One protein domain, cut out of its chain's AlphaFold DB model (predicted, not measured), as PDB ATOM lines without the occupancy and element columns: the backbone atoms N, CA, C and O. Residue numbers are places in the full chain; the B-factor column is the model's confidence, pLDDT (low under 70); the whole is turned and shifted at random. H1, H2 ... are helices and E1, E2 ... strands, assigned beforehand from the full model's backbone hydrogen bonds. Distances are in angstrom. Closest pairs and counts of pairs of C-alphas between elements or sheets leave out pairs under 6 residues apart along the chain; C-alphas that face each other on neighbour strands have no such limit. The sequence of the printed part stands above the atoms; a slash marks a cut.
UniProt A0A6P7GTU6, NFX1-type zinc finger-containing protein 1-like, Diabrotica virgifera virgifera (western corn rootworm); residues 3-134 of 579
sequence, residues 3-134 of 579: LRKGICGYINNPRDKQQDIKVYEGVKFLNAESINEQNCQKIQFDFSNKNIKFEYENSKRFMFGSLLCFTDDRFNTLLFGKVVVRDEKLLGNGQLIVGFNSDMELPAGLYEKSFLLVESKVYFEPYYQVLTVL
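AT A GLANCE: This is residues 3 to 134 of the 579 residues of the protein "NFX1-type zinc finger-containing protein 1-like" of Diabrotica virgifera virgifera (western corn rootworm) (UniProt A0A6P7GTU6). This is a small closed barrel of six strands, E1 to E6, with helix H1 packed across its outside where E1 and E6 meet, short helix H2 beside the strands, and a last helix, H3, whose residues 129 to 134 stick out from the body. The longest strand, E1, bends by 101 degrees, one part pairing with E6 and the other with E2. The printed part has 132 residues with three named helices and six named strands, in the chain order H1 E1 E2 E3 E4 H2 E5 E6 H3; round the ring run E1 E2 E5 E4 E3 E6 and back to E1, each neighbour pair antiparallel, and the class is mixed, helices and strands. The whole is compact, with a radius of gyration of the C-alphas of 14.5 A, and the C-alphas span 39 by 34 by 32 A.

HOW THE PARTS SIT: Begin at E1, residues 21 to 35, which bends at residue 26. On one side of it lies E2, residues 38 to 44, its partner in a hairpin, with N 30 and O 42 2.8 A apart. On the other side, beside residues 21 to 27, lies E6, residues 115 to 120, where N 24 and O 117 are 2.8 A apart. Go on from E2 to E5, residues 95 to 100, antiparallel at 149 degrees between directions, with N 41 and O 98 at 2.8 A. Next comes E4, residues 79 to 85, with N 99 of E5 and O 82 at 2.8 A. E4 forms a hairpin with E3, residues 67 to 71, with N 68 and O 81 at 2.8 A. E3 and E6 are antiparallel neighbours, at 155 degrees between directions, with N 118 and O 69 at 2.8 A, and the ring is closed by E6 and E1. Outside the barrel look for H1, residues 3 to 12, on it at a height over the sheet of 9.4 A. It lies over E1 and only just over E6, on which 3 of its C-alphas fall, and runs slantwise to the strands, at 54 degrees to E1 on the local plane. The closest C-alphas of H1 and E1 are those of Gly 6 and Ile 21, 5.5 A apart. H2, residues 88 to 92, stands at the sheet's level, with a height of 3.1 A over a local plane fitted to only 6 C-alphas; its closest C-alpha pair with E5 is Leu 90 and Leu 96, 6.3 A. H3, residues 125 to 134, is only just not on the barrel, with 4 pairs of C-alphas within 10 A, and is apart from E4 and E5, among others. In H1, H2 and H3 every O i to N i+4 pair is within hydrogen-bond range.

IN THESE COORDINATES: Find C-alpha 3 at (-43.498, 27.253, -23.209); from there H1 runs 14.3 A to C-alpha 12. E1 starts at C-alpha 21, at (-49.675, 25.966, -24.435), and measures 25.9 A. E2 is 18.8 A long, E3 13.7 A, E4 18.1 A, E5 16.3 A and E6 16.1 A, while H2 is 6.0 A. H3 measures 14.4 A and ends at C-alpha 134, at (-30.208, 42.636, -23.533).

THE WHOLE: The two C-alphas farthest apart are those of Asn 51 and Leu 134, 45.1 A. The printed part has no cut. The long links are E2 to E3, 22 residues, and E5 to E6, 14 residues. The mean pLDDT of the printed part is 78.0; look for values under 70 at residues 33 to 38, 46 to 60, 88, and 102 to 103.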
ATOM      1  N   LEU A   3     -43.553  28.190 -22.077       82.56
ATOM      2  CA  LEU A   3     -43.498  27.253 -23.209       82.56
ATOM      3  C   LEU A   3     -42.773  25.938 -22.869       82.56
ATOM      4  O   LEU A   3     -43.307  24.863 -23.113       82.56
ATOM      5  N   ARG A   4     -41.591  26.007 -22.236       84.44
ATOM      6  CA  ARG A   4     -40.832  24.812 -21.822       84.44
ATOM      7  C   ARG A   4     -41.618  23.967 -20.818       84.44
ATOM      8  O   ARG A   4     -41.653  22.752 -20.951       84.44
ATOM      9  N   LYS A   5     -42.249  24.608 -19.827       84.69
ATOM     10  CA  LYS A   5     -43.080  23.906 -18.835       84.69
ATOM     11  C   LYS A   5     -44.270  23.216 -19.505       84.69
ATOM     12  O   LYS A   5     -44.504  22.045 -19.233       84.69
ATOM     13  N   GLY A   6     -44.951  23.910 -20.418       85.31
ATOM     14  CA  GLY A   6     -46.061  23.353 -21.186       85.31
ATOM     15  C   GLY A   6     -45.656  22.170 -22.066       85.31
ATOM     16  O   GLY A   6     -46.348  21.159 -22.064       85.31
ATOM     17  N   ILE A   7     -44.518  22.254 -22.767       87.81
ATOM     18  CA  ILE A   7     -44.001  21.150 -23.594       87.81
ATOM     19  C   ILE A   7     -43.654  19.938 -22.721       87.81
ATOM     20  O   ILE A   7     -44.089  18.834 -23.026       87.81
ATOM     21  N   CYS A   8     -42.937  20.125 -21.606       85.75
ATOM     22  CA  CYS A   8     -42.642  19.024 -20.682       85.75
ATOM     23  C   CYS A   8     -43.924  18.381 -20.121       85.75
ATOM     24  O   CYS A   8     -43.998  17.160 -20.015       85.75
ATOM     25  N   GLY A   9     -44.939  19.190 -19.797       84.06
ATOM     26  CA  GLY A   9     -46.252  18.701 -19.370       84.06
ATOM     27  C   GLY A   9     -46.944  17.860 -20.443       84.06
ATOM     28  O   GLY A   9     -47.442  16.779 -20.140       84.06
ATOM     29  N   TYR A  10     -46.905  18.306 -21.700       86.69
ATOM     30  CA  TYR A  10     -47.469  17.571 -22.832       86.69
ATOM     31  C   TYR A  10     -46.725  16.262 -23.128       86.69
ATOM     32  O   TYR A  10     -47.372  15.249 -23.362       86.69
ATOM     33  N   ILE A  11     -45.388  16.251 -23.069       86.31
ATOM     34  CA  ILE A  11     -44.582  15.031 -23.265       86.31
ATOM     35  C   ILE A  11     -44.946  13.966 -22.222       86.31
ATOM     36  O   ILE A  11     -45.061  12.790 -22.558       86.31
ATOM     37  N   ASN A  12     -45.152  14.381 -20.969       85.25
ATOM     38  CA  ASN A  12     -45.498  13.468 -19.883       85.25
ATOM     39  C   ASN A  12     -46.961  13.001 -19.949       85.25
ATOM     40  O   ASN A  12     -47.229  11.830 -19.706       85.25
ATOM     41  N   ASN A  13     -47.897  13.901 -20.278       84.88
ATOM     42  CA  ASN A  13     -49.329  13.610 -20.377       84.88
ATOM     43  C   ASN A  13     -49.970  14.334 -21.581       84.88
ATOM     44  O   ASN A  13     -50.543  15.420 -21.436       84.88
ATOM     45  N   PRO A  14     -49.962  13.713 -22.777       77.88
ATOM     46  CA  PRO A  14     -50.490  14.334 -23.995       77.88
ATOM     47  C   PRO A  14     -52.008  14.566 -23.973       77.88
ATOM     48  O   PRO A  14     -52.520  15.422 -24.691       77.88
ATOM     49  N   ARG A  15     -52.740  13.790 -23.160       72.12
ATOM     50  CA  ARG A  15     -54.209  13.849 -23.056       72.12
ATOM     51  C   ARG A  15     -54.711  14.978 -22.154       72.12
ATOM     52  O   ARG A  15     -55.881  15.344 -22.250       72.12
ATOM     53  N   ASP A  16     -53.847  15.538 -21.311       75.12
ATOM     54  CA  ASP A  16     -54.235  16.595 -20.383       75.12
ATOM     55  C   ASP A  16     -54.227  17.962 -21.063       75.12
ATOM     56  O   ASP A  16     -53.325  18.326 -21.827       75.12
ATOM     57  N   LYS A  17     -55.240  18.768 -20.739       71.44
ATOM     58  CA  LYS A  17     -55.333  20.143 -21.220       71.44
ATOM     59  C   LYS A  17     -54.229  20.981 -20.581       71.44
ATOM     60  O   LYS A  17     -54.279  21.308 -19.398       71.44
ATOM     61  N   GLN A  18     -53.264  21.392 -21.393       77.25
ATOM     62  CA  GLN A  18     -52.131  22.174 -20.916       77.25
ATOM     63  C   GLN A  18     -52.532  23.628 -20.616       77.25
ATOM     64  O   GLN A  18     -53.222  24.302 -21.399       77.25
ATOM     65  N   GLN A  19     -52.093  24.139 -19.464       71.75
ATOM     66  CA  GLN A  19     -52.414  25.500 -19.033       71.75
ATOM     67  C   GLN A  19     -51.629  26.568 -19.800       71.75
ATOM     68  O   GLN A  19     -52.211  27.608 -20.090       71.75
ATOM     69  N   ASP A  20     -50.400  26.284 -20.236       79.88
ATOM     70  CA  ASP A  20     -49.494  27.293 -20.815       79.88
ATOM     71  C   ASP A  20     -49.407  27.275 -22.350       79.88
ATOM     72  O   ASP A  20     -48.961  28.252 -22.956       79.88
ATOM     73  N   ILE A  21     -49.841  26.184 -22.990       87.06
ATOM     74  CA  ILE A  21     -49.675  25.966 -24.435       87.06
ATOM     75  C   ILE A  21     -50.963  25.487 -25.109       87.06
ATOM     76  O   ILE A  21     -51.898  25.025 -24.447       87.06
ATOM     77  N   LYS A  22     -51.014  25.606 -26.435       87.06
ATOM     78  CA  LYS A  22     -51.998  24.947 -27.306       87.06
ATOM     79  C   LYS A  22     -51.253  24.095 -28.325       87.06
ATOM     80  O   LYS A  22     -50.192  24.502 -28.782       87.06
ATOM     81  N   VAL A  23     -51.803  22.930 -28.649       87.19
ATOM     82  CA  VAL A  23     -51.162  21.942 -29.522       87.19
ATOM     83  C   VAL A  23     -52.065  21.663 -30.717       87.19
ATOM     84  O   VAL A  23     -53.282  21.531 -30.555       87.19
ATOM     85  N   TYR A  24     -51.464  21.598 -31.900       87.44
ATOM     86  CA  TYR A  24     -52.125  21.363 -33.175       87.44
ATOM     87  C   TYR A  24     -51.360  20.271 -33.926       87.44
ATOM     88  O   TYR A  24     -50.146  20.359 -34.091       87.44
ATOM     89  N   GLU A  25     -52.070  19.235 -34.351       86.38
ATOM     90  CA  GLU A  25     -51.517  18.093 -35.086       86.38
ATOM     91  C   GLU A  25     -51.778  18.249 -36.588       86.38
ATOM     92  O   GLU A  25     -52.682  18.982 -36.991       86.38
ATOM     93  N   GLY A  26     -50.994  17.550 -37.414       84.31
ATOM     94  CA  GLY A  26     -51.239  17.486 -38.855       84.31
ATOM     95  C   GLY A  26     -50.872  18.756 -39.625       84.31
ATOM     96  O   GLY A  26     -51.358  18.953 -40.734       84.31
ATOM     97  N   VAL A  27     -50.031  19.635 -39.068       89.62
ATOM     98  CA  VAL A  27     -49.671  20.900 -39.723       89.62
ATOM     99  C   VAL A  27     -48.693  20.636 -40.867       89.62
ATOM    100  O   VAL A  27     -47.725  19.895 -40.697       89.62
ATOM    101  N   LYS A  28     -48.930  21.240 -42.034       89.56
ATOM    102  CA  LYS A  28     -48.049  21.140 -43.207       89.56
ATOM    103  C   LYS A  28     -47.562  22.511 -43.645       89.56
ATOM    104  O   LYS A  28     -48.308  23.483 -43.582       89.56
ATOM    105  N   PHE A  29     -46.327  22.575 -44.122       87.56
ATOM    106  CA  PHE A  29     -45.806  23.751 -44.809       87.56
ATOM    107  C   PHE A  29     -46.257  23.718 -46.271       87.56
ATOM    108  O   PHE A  29     -46.252  22.652 -46.886       87.56
ATOM    109  N   LEU A  30     -46.660  24.865 -46.818       83.00
ATOM    110  CA  LEU A  30     -47.152  24.983 -48.193       83.00
ATOM    111  C   LEU A  30     -46.099  25.596 -49.116       83.00
ATOM    112  O   LEU A  30     -45.633  24.952 -50.051       83.00
ATOM    113  N   ASN A  31     -45.738  26.849 -48.855       76.06
ATOM    114  CA  ASN A  31     -44.842  27.637 -49.685       76.06
ATOM    115  C   ASN A  31     -44.216  28.775 -48.875       76.06
ATOM    116  O   ASN A  31     -44.763  29.208 -47.857       76.06
ATOM    117  N   ALA A  32     -43.090  29.277 -49.370       78.69
ATOM    118  CA  ALA A  32     -42.483  30.492 -48.858       78.69
ATOM    119  C   ALA A  32     -43.302  31.722 -49.278       78.69
ATOM    120  O   ALA A  32     -43.773  31.809 -50.416       78.69
ATOM    121  N   GLU A  33     -43.417  32.682 -48.369       69.62
ATOM    122  CA  GLU A  33     -43.978  34.011 -48.602       69.62
ATOM    123  C   GLU A  33     -42.982  35.056 -48.080       69.62
ATOM    124  O   GLU A  33     -42.277  34.811 -47.098       69.62
ATOM    125  N   SER A  34     -42.904  36.222 -48.719       60.81
ATOM    126  CA  SER A  34     -42.181  37.362 -48.150       60.81
ATOM    127  C   SER A  34     -43.186  38.341 -47.575       60.81
ATOM    128  O   SER A  34     -44.002  38.894 -48.304       60.81
ATOM    129  N   ILE A  35     -43.102  38.575 -46.267       63.53
ATOM    130  CA  ILE A  35     -43.801  39.675 -45.606       63.53
ATOM    131  C   ILE A  35     -42.749  40.509 -44.892       63.53
ATOM    132  O   ILE A  35     -41.996  39.997 -44.059       63.53
ATOM    133  N   ASN A  36     -42.712  41.801 -45.208       65.50
ATOM    134  CA  ASN A  36     -41.639  42.717 -44.817       65.50
ATOM    135  C   ASN A  36     -40.246  42.119 -45.152       65.50
ATOM    136  O   ASN A  36     -40.008  41.623 -46.251       65.50
ATOM    137  N   GLU A  37     -39.328  42.113 -44.185       58.16
ATOM    138  CA  GLU A  37     -37.973  41.553 -44.311       58.16
ATOM    139  C   GLU A  37     -37.889  40.057 -43.951       58.16
ATOM    140  O   GLU A  37     -36.831  39.440 -44.076       58.16
ATOM    141  N   GLN A  38     -38.976  39.455 -43.454       63.97
ATOM    142  CA  GLN A  38     -38.914  38.142 -42.811       63.97
ATOM    143  C   GLN A  38     -39.069  36.995 -43.812       63.97
ATOM    144  O   GLN A  38     -39.937  37.015 -44.685       63.97
ATOM    145  N   ASN A  39     -38.262  35.945 -43.630       72.06
ATOM    146  CA  ASN A  39     -38.450  34.672 -44.319       72.06
ATOM    147  C   ASN A  39     -39.703  33.986 -43.760       72.06
ATOM    148  O   ASN A  39     -39.654  33.380 -42.685       72.06
ATOM    149  N   CYS A  40     -40.830  34.124 -44.458       84.38
ATOM    150  CA  CYS A  40     -42.101  33.581 -44.007       84.38
ATOM    151  C   CYS A  40     -42.448  32.291 -44.745       84.38
ATOM    152  O   CYS A  40     -42.070  32.060 -45.891       84.38
ATOM    153  N   GLN A  41     -43.187  31.429 -44.061       85.88
ATOM    154  CA  GLN A  41     -43.756  30.219 -44.619       85.88
ATOM    155  C   GLN A  41     -45.248  30.205 -44.341       85.88
ATOM    156  O   GLN A  41     -45.691  30.423 -43.206       85.88
ATOM    157  N   LYS A  42     -46.018  29.898 -45.377       87.25
ATOM    158  CA  LYS A  42     -47.433  29.609 -45.244       87.25
ATOM    159  C   LYS A  42     -47.603  28.180 -44.747       87.25
ATOM    160  O   LYS A  42     -47.042  27.243 -45.319       87.25
ATOM    161  N   ILE A  43     -48.385  28.008 -43.690       90.50
ATOM    162  CA  ILE A  43     -48.721  26.700 -43.129       90.50
ATOM    163  C   ILE A  43     -50.213  26.416 -43.280       90.50
ATOM    164  O   ILE A  43     -51.031  27.334 -43.267       90.50
ATOM    165  N   GLN A  44     -50.551  25.135 -43.389       88.75
ATOM    166  CA  GLN A  44     -51.907  24.605 -43.452       88.75
ATOM    167  C   GLN A  44     -52.173  23.729 -42.231       88.75
ATOM    168  O   GLN A  44     -51.405  22.816 -41.921       88.75
ATOM    169  N   PHE A  45     -53.293  23.982 -41.570       85.00
ATOM    170  CA  PHE A  45     -53.862  23.115 -40.553       85.00
ATOM    171  C   PHE A  45     -54.750  22.056 -41.201       85.00
ATOM    172  O   PHE A  45     -55.520  22.354 -42.120       85.00
ATOM    173  N   ASP A  46     -54.686  20.834 -40.679       69.00
ATOM    174  CA  ASP A  46     -55.621  19.780 -41.044       69.00
ATOM    175  C   ASP A  46     -56.919  19.915 -40.229       69.00
ATOM    176  O   ASP A  46     -56.997  19.549 -39.053       69.00
ATOM    177  N   PHE A  47     -57.948  20.489 -40.858       63.69
ATOM    178  CA  PHE A  47     -59.294  20.613 -40.287       63.69
ATOM    179  C   PHE A  47     -60.278  19.558 -40.804       63.69
ATOM    180  O   PHE A  47     -61.459  19.626 -40.464       63.69
ATOM    181  N   SER A  48     -59.812  18.559 -41.561       54.25
ATOM    182  CA  SER A  48     -60.661  17.561 -42.236       54.25
ATOM    183  C   SER A  48     -61.649  16.822 -41.316       54.25
ATOM    184  O   SER A  48     -62.674  16.342 -41.786       54.25
ATOM    185  N   ASN A  49     -61.395  16.787 -40.000       45.00
ATOM    186  CA  ASN A  49     -62.199  16.060 -39.011       45.00
ATOM    187  C   ASN A  49     -62.921  16.929 -37.961       45.00
ATOM    188  O   ASN A  49     -63.379  16.395 -36.947       45.00
ATOM    189  N   LYS A  50     -63.025  18.257 -38.124       45.53
ATOM    190  CA  LYS A  50     -63.668  19.115 -37.106       45.53
ATOM    191  C   LYS A  50     -64.690  20.080 -37.710       45.53
ATOM    192  O   LYS A  50     -64.321  21.104 -38.269       45.53
ATOM    193  N   ASN A  51     -65.977  19.803 -37.462       39.66
ATOM    194  CA  ASN A  51     -67.097  20.751 -37.574       39.66
ATOM    195  C   ASN A  51     -66.968  21.865 -36.520       39.66
ATOM    196  O   ASN A  51     -67.781  21.977 -35.606       39.66
ATOM    197  N   ILE A  52     -65.907  22.662 -36.585       45.25
ATOM    198  CA  ILE A  52     -65.739  23.818 -35.714       45.25
ATOM    199  C   ILE A  52     -65.553  25.020 -36.629       45.25
ATOM    200  O   ILE A  52     -64.440  25.328 -37.048       45.25
ATOM    201  N   LYS A  53     -66.666  25.707 -36.916       42.59
ATOM    202  CA  LYS A  53     -66.645  27.137 -37.239       42.59
ATOM    203  C   LYS A  53     -66.009  27.830 -36.034       42.59
ATOM    204  O   LYS A  53     -66.678  28.131 -35.053       42.59
ATOM    205  N   PHE A  54     -64.689  27.958 -36.037       51.62
ATOM    206  CA  PHE A  54     -63.999  28.748 -35.034       51.62
ATOM    207  C   PHE A  54     -64.350  30.211 -35.308       51.62
ATOM    208  O   PHE A  54     -63.994  30.746 -36.353       51.62
ATOM    209  N   GLU A  55     -65.040  30.859 -34.374       47.09
ATOM    210  CA  GLU A  55     -65.190  32.316 -34.358       47.09
ATOM    211  C   GLU A  55     -63.820  32.929 -34.028       47.09
ATOM    212  O   GLU A  55     -63.461  33.185 -32.875       47.09
ATOM    213  N   TYR A  56     -62.972  33.053 -35.052       52.72
ATOM    214  CA  TYR A  56     -61.617  33.579 -34.914       52.72
ATOM    215  C   TYR A  56     -61.599  35.069 -34.567       52.72
ATOM    216  O   TYR A  56     -60.594  35.520 -34.021       52.72
ATOM    217  N   GLU A  57     -62.688  35.801 -34.807       44.91
ATOM    218  CA  GLU A  57     -62.810  37.247 -34.569       44.91
ATOM    219  C   GLU A  57     -62.500  37.622 -33.106       44.91
ATOM    220  O   GLU A  57     -61.768  38.573 -32.851       44.91
ATOM    221  N   ASN A  58     -62.914  36.794 -32.135       48.50
ATOM    222  CA  ASN A  58     -62.756  37.074 -30.695       48.50
ATOM    223  C   ASN A  58     -61.664  36.234 -29.999       48.50
ATOM    224  O   ASN A  58     -61.527  36.223 -28.772       48.50
ATOM    225  N   SER A  59     -60.866  35.486 -30.763       63.97
ATOM    226  CA  SER A  59     -59.884  34.548 -30.212       63.97
ATOM    227  C   SER A  59     -58.512  35.200 -29.987       63.97
ATOM    228  O   SER A  59     -57.968  35.856 -30.871       63.97
ATOM    229  N   LYS A  60     -57.864  34.933 -28.841       66.50
ATOM    230  CA  LYS A  60     -56.435  35.258 -28.598       66.50
ATOM    231  C   LYS A  60     -55.468  34.222 -29.198       66.50
ATOM    232  O   LYS A  60     -54.337  34.105 -28.739       66.50
ATOM    233  N   ARG A  61     -55.930  33.381 -30.130       75.00
ATOM    234  CA  ARG A  61     -55.084  32.401 -30.837       75.00
ATOM    235  C   ARG A  61     -54.343  33.075 -31.973       75.00
ATOM    236  O   ARG A  61     -54.923  33.926 -32.640       75.00
ATOM    237  N   PHE A  62     -53.105  32.647 -32.193       79.56
ATOM    238  CA  PHE A  62     -52.265  33.080 -33.303       79.56
ATOM    239  C   PHE A  62     -52.234  34.603 -33.431       79.56
ATOM    240  O   PHE A  62     -52.332  35.156 -34.524       79.56
ATOM    241  N   MET A  63     -52.146  35.307 -32.296       75.69
ATOM    242  CA  MET A  63     -51.946  36.751 -32.341       75.69
ATOM    243  C   MET A  63     -50.627  37.025 -33.060       75.69
ATOM    244  O   MET A  63     -49.672  36.263 -32.879       75.69
ATOM    245  N   PHE A  64     -50.572  38.106 -33.834       76.50
ATOM    246  CA  PHE A  64     -49.321  38.644 -34.369       76.50
ATOM    247  C   PHE A  64     -48.214  38.578 -33.310       76.50
ATOM    248  O   PHE A  64     -48.500  38.845 -32.154       76.50
ATOM    249  N   GLY A  65     -46.994  38.170 -33.659       72.81
ATOM    250  CA  GLY A  65     -45.866  38.080 -32.728       72.81
ATOM    251  C   GLY A  65     -45.947  36.951 -31.688       72.81
ATOM    252  O   GLY A  65     -45.090  36.865 -30.805       72.81
ATOM    253  N   SER A  66     -46.949  36.067 -31.757       83.06
ATOM    254  CA  SER A  66     -47.005  34.869 -30.906       83.06
ATOM    255  C   SER A  66     -45.911  33.878 -31.294       83.06
ATOM    256  O   SER A  66     -45.685  33.633 -32.478       83.06
ATOM    257  N   LEU A  67     -45.257  33.287 -30.288       89.06
ATOM    258  CA  LEU A  67     -44.222  32.274 -30.486       89.06
ATOM    259  C   LEU A  67     -44.846  30.915 -30.797       89.06
ATOM    260  O   LEU A  67     -45.663  30.400 -30.022       89.06
ATOM    261  N   LEU A  68     -44.396  30.338 -31.903       91.44
ATOM    262  CA  LEU A  68     -44.762  29.026 -32.404       91.44
ATOM    263  C   LEU A  68     -43.550  28.097 -32.360       91.44
ATOM    264  O   LEU A  68     -42.414  28.515 -32.585       91.44
ATOM    265  N   CYS A  69     -43.803  26.830 -32.066       92.50
ATOM    266  CA  CYS A  69     -42.795  25.787 -32.010       92.50
ATOM    267  C   CYS A  69     -43.279  24.571 -32.799       92.50
ATOM    268  O   CYS A  69     -44.354  24.052 -32.509       92.50
ATOM    269  N   PHE A  70     -42.504  24.127 -33.782       92.81
ATOM    270  CA  PHE A  70     -42.817  22.973 -34.619       92.81
ATOM    271  C   PHE A  70     -41.856  21.826 -34.326       92.81
ATOM    272  O   PHE A  70     -40.674  22.055 -34.068       92.81
ATOM    273  N   THR A  71     -42.358  20.598 -34.399       92.44
ATOM    274  CA  THR A  71     -41.558  19.374 -34.293       92.44
ATOM    275  C   THR A  71     -42.204  18.253 -35.106       92.44
ATOM    276  O   THR A  71     -43.429  18.156 -35.161       92.44
ATOM    277  N   ASP A  72     -41.397  17.413 -35.747       90.31
ATOM    278  CA  ASP A  72     -41.810  16.187 -36.445       90.31
ATOM    279  C   ASP A  72     -41.300  14.914 -35.736       90.31
ATOM    280  O   ASP A  72     -41.591  13.800 -36.163       90.31
ATOM    281  N   ASP A  73     -40.572  15.057 -34.622       89.06
ATOM    282  CA  ASP A  73     -39.777  13.984 -34.016       89.06
ATOM    283  C   ASP A  73     -39.938  13.863 -32.491       89.06
ATOM    284  O   ASP A  73     -39.055  13.358 -31.796       89.06
ATOM    285  N   ARG A  74     -41.096  14.282 -31.963       85.69
ATOM    286  CA  ARG A  74     -41.407  14.304 -30.519       85.69
ATOM    287  C   ARG A  74     -40.464  15.210 -29.716       85.69
ATOM    288  O   ARG A  74     -40.019  14.837 -28.634       85.69
ATOM    289  N   PHE A  75     -40.253  16.431 -30.203       88.62
ATOM    290  CA  PHE A  75     -39.484  17.495 -29.549       88.62
ATOM    291  C   PHE A  75     -37.975  17.217 -29.421       88.62
ATOM    292  O   PHE A  75     -37.322  17.850 -28.590       88.62
ATOM    293  N   ASN A  76     -37.412  16.311 -30.231       85.88
ATOM    294  CA  ASN A  76     -35.956  16.149 -30.307       85.88
ATOM    295  C   ASN A  76     -35.333  17.293 -31.120       85.88
ATOM    296  O   ASN A  76     -34.299  17.836 -30.733       85.88
ATOM    297  N   THR A  77     -36.008  17.717 -32.189       87.31
ATOM    298  CA  THR A  77     -35.712  18.927 -32.950       87.31
ATOM    299  C   THR A  77     -36.886  19.899 -32.868       87.31
ATOM    300  O   THR A  77     -38.058  19.513 -32.836       87.31
ATOM    301  N   LEU A  78     -36.557  21.191 -32.761       89.44
ATOM    302  CA  LEU A  78     -37.529  22.265 -32.582       89.44
ATOM    303  C   LEU A  78     -37.284  23.354 -33.612       89.44
ATOM    304  O   LEU A  78     -36.190  23.917 -33.679       89.44
ATOM    305  N   LEU A  79     -38.335  23.700 -34.347       90.50
ATOM    306  CA  LEU A  79     -38.342  24.875 -35.200       90.50
ATOM    307  C   LEU A  79     -39.120  25.991 -34.514       90.50
ATOM    308  O   LEU A  79     -40.276  25.793 -34.145       90.50
ATOM    309  N   PHE A  80     -38.507  27.157 -34.331       90.25
ATOM    310  CA  PHE A  80     -39.179  28.304 -33.729       90.25
ATOM    311  C   PHE A  80     -39.550  29.315 -34.801       90.25
ATOM    312  O   PHE A  80     -38.693  29.783 -35.542       90.25
ATOM    313  N   GLY A  81     -40.829  29.669 -34.839       89.38
ATOM    314  CA  GLY A  81     -41.350  30.710 -35.713       89.38
ATOM    315  C   GLY A  81     -42.224  31.682 -34.936       89.38
ATOM    316  O   GLY A  81     -42.596  31.438 -33.784       89.38
ATOM    317  N   LYS A  82     -42.579  32.795 -35.565       87.88
ATOM    318  CA  LYS A  82     -43.556  33.741 -35.029       87.88
ATOM    319  C   LYS A  82     -44.679  33.971 -36.015       87.88
ATOM    320  O   LYS A  82     -44.459  33.952 -37.219       87.88
ATOM    321  N   VAL A  83     -45.873  34.252 -35.511       84.88
ATOM    322  CA  VAL A  83     -46.969  34.708 -36.374       84.88
ATOM    323  C   VAL A  83     -46.638  36.091 -36.930       84.88
ATOM    324  O   VAL A  83     -46.467  37.027 -36.151       84.88
ATOM    325  N   VAL A  84     -46.568  36.223 -38.256       76.94
ATOM    326  CA  VAL A  84     -46.232  37.498 -38.924       76.94
ATOM    327  C   VAL A  84     -47.473  38.220 -39.408       76.94
ATOM    328  O   VAL A  84     -47.566  39.433 -39.274       76.94
ATOM    329  N   VAL A  85     -48.459  37.479 -39.907       74.50
ATOM    330  CA  VAL A  85     -49.754  38.031 -40.301       74.50
ATOM    331  C   VAL A  85     -50.855  37.153 -39.742       74.50
ATOM    332  O   VAL A  85     -50.801  35.923 -39.804       74.50
ATOM    333  N   ARG A  86     -51.866  37.816 -39.183       73.12
ATOM    334  CA  ARG A  86     -53.114  37.199 -38.751       73.12
ATOM    335  C   ARG A  86     -54.235  37.700 -39.656       73.12
ATOM    336  O   ARG A  86     -54.885  38.691 -39.335       73.12
ATOM    337  N   ASP A  87     -54.436  37.017 -40.776       71.75
ATOM    338  CA  ASP A  87     -55.572  37.250 -41.669       71.75
ATOM    339  C   ASP A  87     -56.715  36.291 -41.301       71.75
ATOM    340  O   ASP A  87     -56.536  35.072 -41.250       71.75
ATOM    341  N   GLU A  88     -57.890  36.850 -41.021       67.38
ATOM    342  CA  GLU A  88     -59.103  36.107 -40.676       67.38
ATOM    343  C   GLU A  88     -59.577  35.205 -41.820       67.38
ATOM    344  O   GLU A  88     -60.033  34.091 -41.559       67.38
ATOM    345  N   LYS A  89     -59.410  35.629 -43.080       71.62
ATOM    346  CA  LYS A  89     -59.769  34.823 -44.255       71.62
ATOM    347  C   LYS A  89     -58.863  33.604 -44.375       71.62
ATOM    348  O   LYS A  89     -59.349  32.487 -44.551       71.62
ATOM    349  N   LEU A  90     -57.551  33.801 -44.224       74.50
ATOM    350  CA  LEU A  90     -56.586  32.700 -44.237       74.50
ATOM    351  C   LEU A  90     -56.841  31.742 -43.074       74.50
ATOM    352  O   LEU A  90     -56.935  30.538 -43.299       74.50
ATOM    353  N   LEU A  91     -57.046  32.255 -41.857       77.06
ATOM    354  CA  LEU A  91     -57.374  31.430 -40.691       77.06
ATOM    355  C   LEU A  91     -58.677  30.642 -40.875       77.06
ATOM    356  O   LEU A  91     -58.741  29.481 -40.466       77.06
ATOM    357  N   GLY A  92     -59.685  31.239 -41.518       71.12
ATOM    358  CA  GLY A  92     -60.931  30.569 -41.899       71.12
ATOM    359  C   GLY A  92     -60.702  29.374 -42.828       71.12
ATOM    360  O   GLY A  92     -61.317  28.327 -42.641       71.12
ATOM    361  N   ASN A  93     -59.736  29.485 -43.742       74.69
ATOM    362  CA  ASN A  93     -59.286  28.400 -44.628       74.69
ATOM    363  C   ASN A  93     -58.264  27.456 -43.966       74.69
ATOM    364  O   ASN A  93     -57.713  26.551 -44.596       74.69
ATOM    365  N   GLY A  94     -57.970  27.681 -42.687       80.75
ATOM    366  CA  GLY A  94     -56.974  26.950 -41.930       80.75
ATOM    367  C   GLY A  94     -55.540  27.191 -42.364       80.75
ATOM    368  O   GLY A  94     -54.716  26.282 -42.305       80.75
ATOM    369  N   GLN A  95     -55.236  28.415 -42.769       85.12
ATOM    370  CA  GLN A  95     -53.912  28.859 -43.172       85.12
ATOM    371  C   GLN A  95     -53.377  29.918 -42.210       85.12
ATOM    372  O   GLN A  95     -54.130  30.705 -41.635       85.12
ATOM    373  N   LEU A  96     -52.061  29.934 -42.022       87.31
ATOM    374  CA  LEU A  96     -51.368  30.918 -41.193       87.31
ATOM    375  C   LEU A  96     -49.995  31.212 -41.783       87.31
ATOM    376  O   LEU A  96     -49.369  30.323 -42.356       87.31
ATOM    377  N   ILE A  97     -49.518  32.444 -41.615       85.50
ATOM    378  CA  ILE A  97     -48.216  32.855 -42.131       85.50
ATOM    379  C   ILE A  97     -47.248  33.058 -40.970       85.50
ATOM    380  O   ILE A  97     -47.508  33.820 -40.029       85.50
ATOM    381  N   VAL A  98     -46.136  32.329 -41.029       89.12
ATOM    382  CA  VAL A  98     -45.178  32.205 -39.933       89.12
ATOM    383  C   VAL A  98     -43.796  32.623 -40.401       89.12
ATOM    384  O   VAL A  98     -43.267  32.064 -41.354       89.12
ATOM    385  N   GLY A  99     -43.207  33.592 -39.712       87.44
ATOM    386  CA  GLY A  99     -41.857  34.088 -39.944       87.44
ATOM    387  C   GLY A  99     -40.833  33.292 -39.157       87.44
ATOM    388  O   GLY A  99     -41.047  32.977 -37.981       87.44
ATOM    389  N   PHE A 100     -39.711  33.002 -39.801       85.75
ATOM    390  CA  PHE A 100     -38.544  32.367 -39.204       85.75
ATOM    391  C   PHE A 100     -37.367  33.340 -39.222       85.75
ATOM    392  O   PHE A 100     -37.273  34.213 -40.087       85.75
ATOM    393  N   ASN A 101     -36.462  33.195 -38.253       75.19
ATOM    394  CA  ASN A 101     -35.233  33.979 -38.247       75.19
ATOM    395  C   ASN A 101     -34.365  33.609 -39.455       75.19
ATOM    396  O   ASN A 101     -34.261  32.438 -39.806       75.19
ATOM    397  N   SER A 102     -33.705  34.605 -40.043       66.88
ATOM    398  CA  SER A 102     -32.860  34.463 -41.236       66.88
ATOM    399  C   SER A 102     -31.734  33.441 -41.060       66.88
ATOM    400  O   SER A 102     -31.413  32.717 -41.994       66.88
ATOM    401  N   ASP A 103     -31.188  33.346 -39.845       68.19
ATOM    402  CA  ASP A 103     -30.091  32.433 -39.495       68.19
ATOM    403  C   ASP A 103     -30.544  30.970 -39.337       68.19
ATOM    404  O   ASP A 103     -29.742  30.094 -39.018       68.19
ATOM    405  N   MET A 104     -31.844  30.702 -39.466       72.81
ATOM    406  CA  MET A 104     -32.413  29.389 -39.218       72.81
ATOM    407  C   MET A 104     -32.525  28.581 -40.510       72.81
ATOM    408  O   MET A 104     -33.339  28.887 -41.383       72.81
ATOM    409  N   GLU A 105     -31.755  27.499 -40.604       75.94
ATOM    410  CA  GLU A 105     -31.888  26.534 -41.695       75.94
ATOM    411  C   GLU A 105     -33.157  25.696 -41.515       75.94
ATOM    412  O   GLU A 105     -33.342  24.997 -40.513       75.94
ATOM    413  N   LEU A 106     -34.055  25.774 -42.496       82.31
ATOM    414  CA  LEU A 106     -35.245  24.935 -42.534       82.31
ATOM    415  C   LEU A 106     -34.872  23.518 -43.016       82.31
ATOM    416  O   LEU A 106     -34.065  23.385 -43.938       82.31
ATOM    417  N   PRO A 107     -35.459  22.451 -42.439       81.19
ATOM    418  CA  PRO A 107     -35.143  21.076 -42.820       81.19
ATOM    419  C   PRO A 107     -35.359  20.782 -44.310       81.19
ATOM    420  O   PRO A 107     -36.354  21.201 -44.904       81.19
ATOM    421  N   ALA A 108     -34.481  19.962 -44.896       76.12
ATOM    422  CA  ALA A 108     -34.701  19.401 -46.227       76.12
ATOM    423  C   ALA A 108     -36.011  18.586 -46.259       76.12
ATOM    424  O   ALA A 108     -36.301  17.822 -45.335       76.12
ATOM    425  N   GLY A 109     -36.815  18.769 -47.313       78.06
ATOM    426  CA  GLY A 109     -38.133  18.131 -47.432       78.06
ATOM    427  C   GLY A 109     -39.213  18.731 -46.520       78.06
ATOM    428  O   GLY A 109     -40.199  18.059 -46.232       78.06
ATOM    429  N   LEU A 110     -39.055  19.983 -46.061       84.81
ATOM    430  CA  LEU A 110     -40.019  20.696 -45.202       84.81
ATOM    431  C   LEU A 110     -41.486  20.516 -45.639       84.81
ATOM    432  O   LEU A 110     -42.355  20.278 -44.805       84.81
ATOM    433  N   TYR A 111     -41.749  20.610 -46.944       84.56
ATOM    434  CA  TYR A 111     -43.094  20.561 -47.528       84.56
ATOM    435  C   TYR A 111     -43.688  19.143 -47.622       84.56
ATOM    436  O   TYR A 111     -44.890  18.988 -47.824       84.56
ATOM    437  N   GLU A 112     -42.869  18.099 -47.471       80.94
ATOM    438  CA  GLU A 112     -43.298  16.693 -47.565       80.94
ATOM    439  C   GLU A 112     -43.696  16.118 -46.199       80.94
ATOM    440  O   GLU A 112     -44.372  15.089 -46.110       80.94
ATOM    441  N   LYS A 113     -43.291  16.789 -45.120       85.12
ATOM    442  CA  LYS A 113     -43.478  16.336 -43.744       85.12
ATOM    443  C   LYS A 113     -44.732  16.923 -43.100       85.12
ATOM    444  O   LYS A 113     -45.254  17.962 -43.501       85.12
ATOM    445  N   SER A 114     -45.197  16.252 -42.048       89.12
ATOM    446  CA  SER A 114     -46.238  16.761 -41.157       89.12
ATOM    447  C   SER A 114     -45.644  17.064 -39.787       89.12
ATOM    448  O   SER A 114     -44.843  16.290 -39.268       89.12
ATOM    449  N   PHE A 115     -46.048  18.193 -39.212       92.06
ATOM    450  CA  PHE A 115     -45.519  18.720 -37.966       92.06
ATOM    451  C   PHE A 115     -46.600  18.801 -36.889       92.06
ATOM    452  O   PHE A 115     -47.778  19.071 -37.150       92.06
ATOM    453  N   LEU A 116     -46.159  18.627 -35.648       91.62
ATOM    454  CA  LEU A 116     -46.863  19.064 -34.456       91.62
ATOM    455  C   LEU A 116     -46.513  20.533 -34.206       91.62
ATOM    456  O   LEU A 116     -45.338  20.874 -34.070       91.62
ATOM    457  N   LEU A 117     -47.522  21.395 -34.115       91.94
ATOM    458  CA  LEU A 117     -47.360  22.801 -33.758       91.94
ATOM    459  C   LEU A 117     -47.770  23.040 -32.305       91.94
ATOM    460  O   LEU A 117     -48.859  22.666 -31.873       91.94
ATOM    461  N   VAL A 118     -46.927  23.765 -31.578       91.38
ATOM    462  CA  VAL A 118     -47.186  24.254 -30.228       91.38
ATOM    463  C   VAL A 118     -47.181  25.778 -30.213       91.38
ATOM    464  O   VAL A 118     -46.199  26.424 -30.573       91.38
ATOM    465  N   GLU A 119     -48.280  26.360 -29.751       89.94
ATOM    466  CA  GLU A 119     -48.464  27.798 -29.561       89.94
ATOM    467  C   GLU A 119     -48.326  28.153 -28.073       89.94
ATOM    468  O   GLU A 119     -48.986  27.557 -27.213       89.94
ATOM    469  N   SER A 120     -47.503  29.158 -27.760       85.88
ATOM    470  CA  SER A 120     -47.435  29.753 -26.417       85.88
ATOM    471  C   SER A 120     -48.666  30.623 -26.140       85.88
ATOM    472  O   SER A 120     -48.980  31.509 -26.927       85.88
ATOM    473  N   LYS A 121     -49.323  30.461 -24.979       82.75
ATOM    474  CA  LYS A 121     -50.412  31.375 -24.567       82.75
ATOM    475  C   LYS A 121     -49.920  32.751 -24.110       82.75
ATOM    476  O   LYS A 121     -50.719  33.679 -24.005       82.75
ATOM    477  N   VAL A 122     -48.629  32.884 -23.804       79.94
ATOM    478  CA  VAL A 122     -48.018  34.167 -23.442       79.94
ATOM    479  C   VAL A 122     -47.639  34.920 -24.707       79.94
ATOM    480  O   VAL A 122     -46.937  34.374 -25.560       79.94
ATOM    481  N   TYR A 123     -48.064  36.181 -24.785       76.38
ATOM    482  CA  TYR A 123     -47.709  37.089 -25.868       76.38
ATOM    483  C   TYR A 123     -46.196  37.353 -25.871       76.38
ATOM    484  O   TYR A 123     -45.656  37.903 -24.911       76.38
ATOM    485  N   PHE A 124     -45.508  36.895 -26.921       79.62
ATOM    486  CA  PHE A 124     -44.046  36.799 -26.942       79.62
ATOM    487  C   PHE A 124     -43.345  38.083 -27.389       79.62
ATOM    488  O   PHE A 124     -42.260  38.378 -26.891       79.62
ATOM    489  N   GLU A 125     -43.954  38.863 -28.280       74.44
ATOM    490  CA  GLU A 125     -43.292  39.992 -28.940       74.44
ATOM    491  C   GLU A 125     -42.633  41.010 -27.982       74.44
ATOM    492  O   GLU A 125     -41.469  41.349 -28.201       74.44
ATOM    493  N   PRO A 126     -43.252  41.427 -26.857       72.44
ATOM    494  CA  PRO A 126     -42.595  42.334 -25.913       72.44
ATOM    495  C   PRO A 126     -41.325  41.734 -25.291       72.44
ATOM    496  O   PRO A 126     -40.332  42.436 -25.104       72.44
ATOM    497  N   TYR A 127     -41.331  40.430 -24.994       79.06
ATOM    498  CA  TYR A 127     -40.162  39.734 -24.452       79.06
ATOM    499  C   TYR A 127     -39.062  39.605 -25.494       79.06
ATOM    500  O   TYR A 127     -37.895  39.791 -25.163       79.06
ATOM    501  N   TYR A 128     -39.425  39.299 -26.742       79.19
ATOM    502  CA  TYR A 128     -38.468  39.207 -27.835       79.19
ATOM    503  C   TYR A 128     -37.664  40.499 -27.982       79.19
ATOM    504  O   TYR A 128     -36.435  40.448 -28.017       79.19
ATOM    505  N   GLN A 129     -38.343  41.648 -27.994       74.81
ATOM    506  CA  GLN A 129     -37.693  42.949 -28.131       74.81
ATOM    507  C   GLN A 129     -36.745  43.218 -26.951       74.81
ATOM    508  O   GLN A 129     -35.566  43.498 -27.151       74.81
ATOM    509  N   VAL A 130     -37.204  43.026 -25.706       78.69
ATOM    510  CA  VAL A 130     -36.368  43.224 -24.504       78.69
ATOM    511  C   VAL A 130     -35.149  42.296 -24.489       78.69
ATOM    512  O   VAL A 130     -34.032  42.748 -24.243       78.69
ATOM    513  N   LEU A 131     -35.337  41.004 -24.774       83.25
ATOM    514  CA  LEU A 131     -34.247  40.024 -24.789       83.25
ATOM    515  C   LEU A 131     -33.240  40.306 -25.903       83.25
ATOM    516  O   LEU A 131     -32.044  40.137 -25.688       83.25
ATOM    517  N   THR A 132     -33.706  40.775 -27.062       78.94
ATOM    518  CA  THR A 132     -32.832  41.197 -28.166       78.94
ATOM    519  C   THR A 132     -31.947  42.362 -27.737       78.94
ATOM    520  O   THR A 132     -30.735  42.328 -27.943       78.94
ATOM    521  N   VAL A 133     -32.524  43.360 -27.062       78.94
ATOM    522  CA  VAL A 133     -31.757  44.490 -26.525       78.94
ATOM    523  C   VAL A 133     -30.736  44.033 -25.489       78.94
ATOM    524  O   VAL A 133     -29.590  44.464 -25.565       78.94
ATOM    525  N   LEU A 134     -31.119  43.155 -24.558       82.56
ATOM    526  CA  LEU A 134     -30.208  42.636 -23.533       82.56
ATOM    527  C   LEU A 134     -29.069  41.801 -24.132       82.56
ATOM    528  O   LEU A 134     -27.931  41.942 -23.699       82.56
TER     529      LEU A 134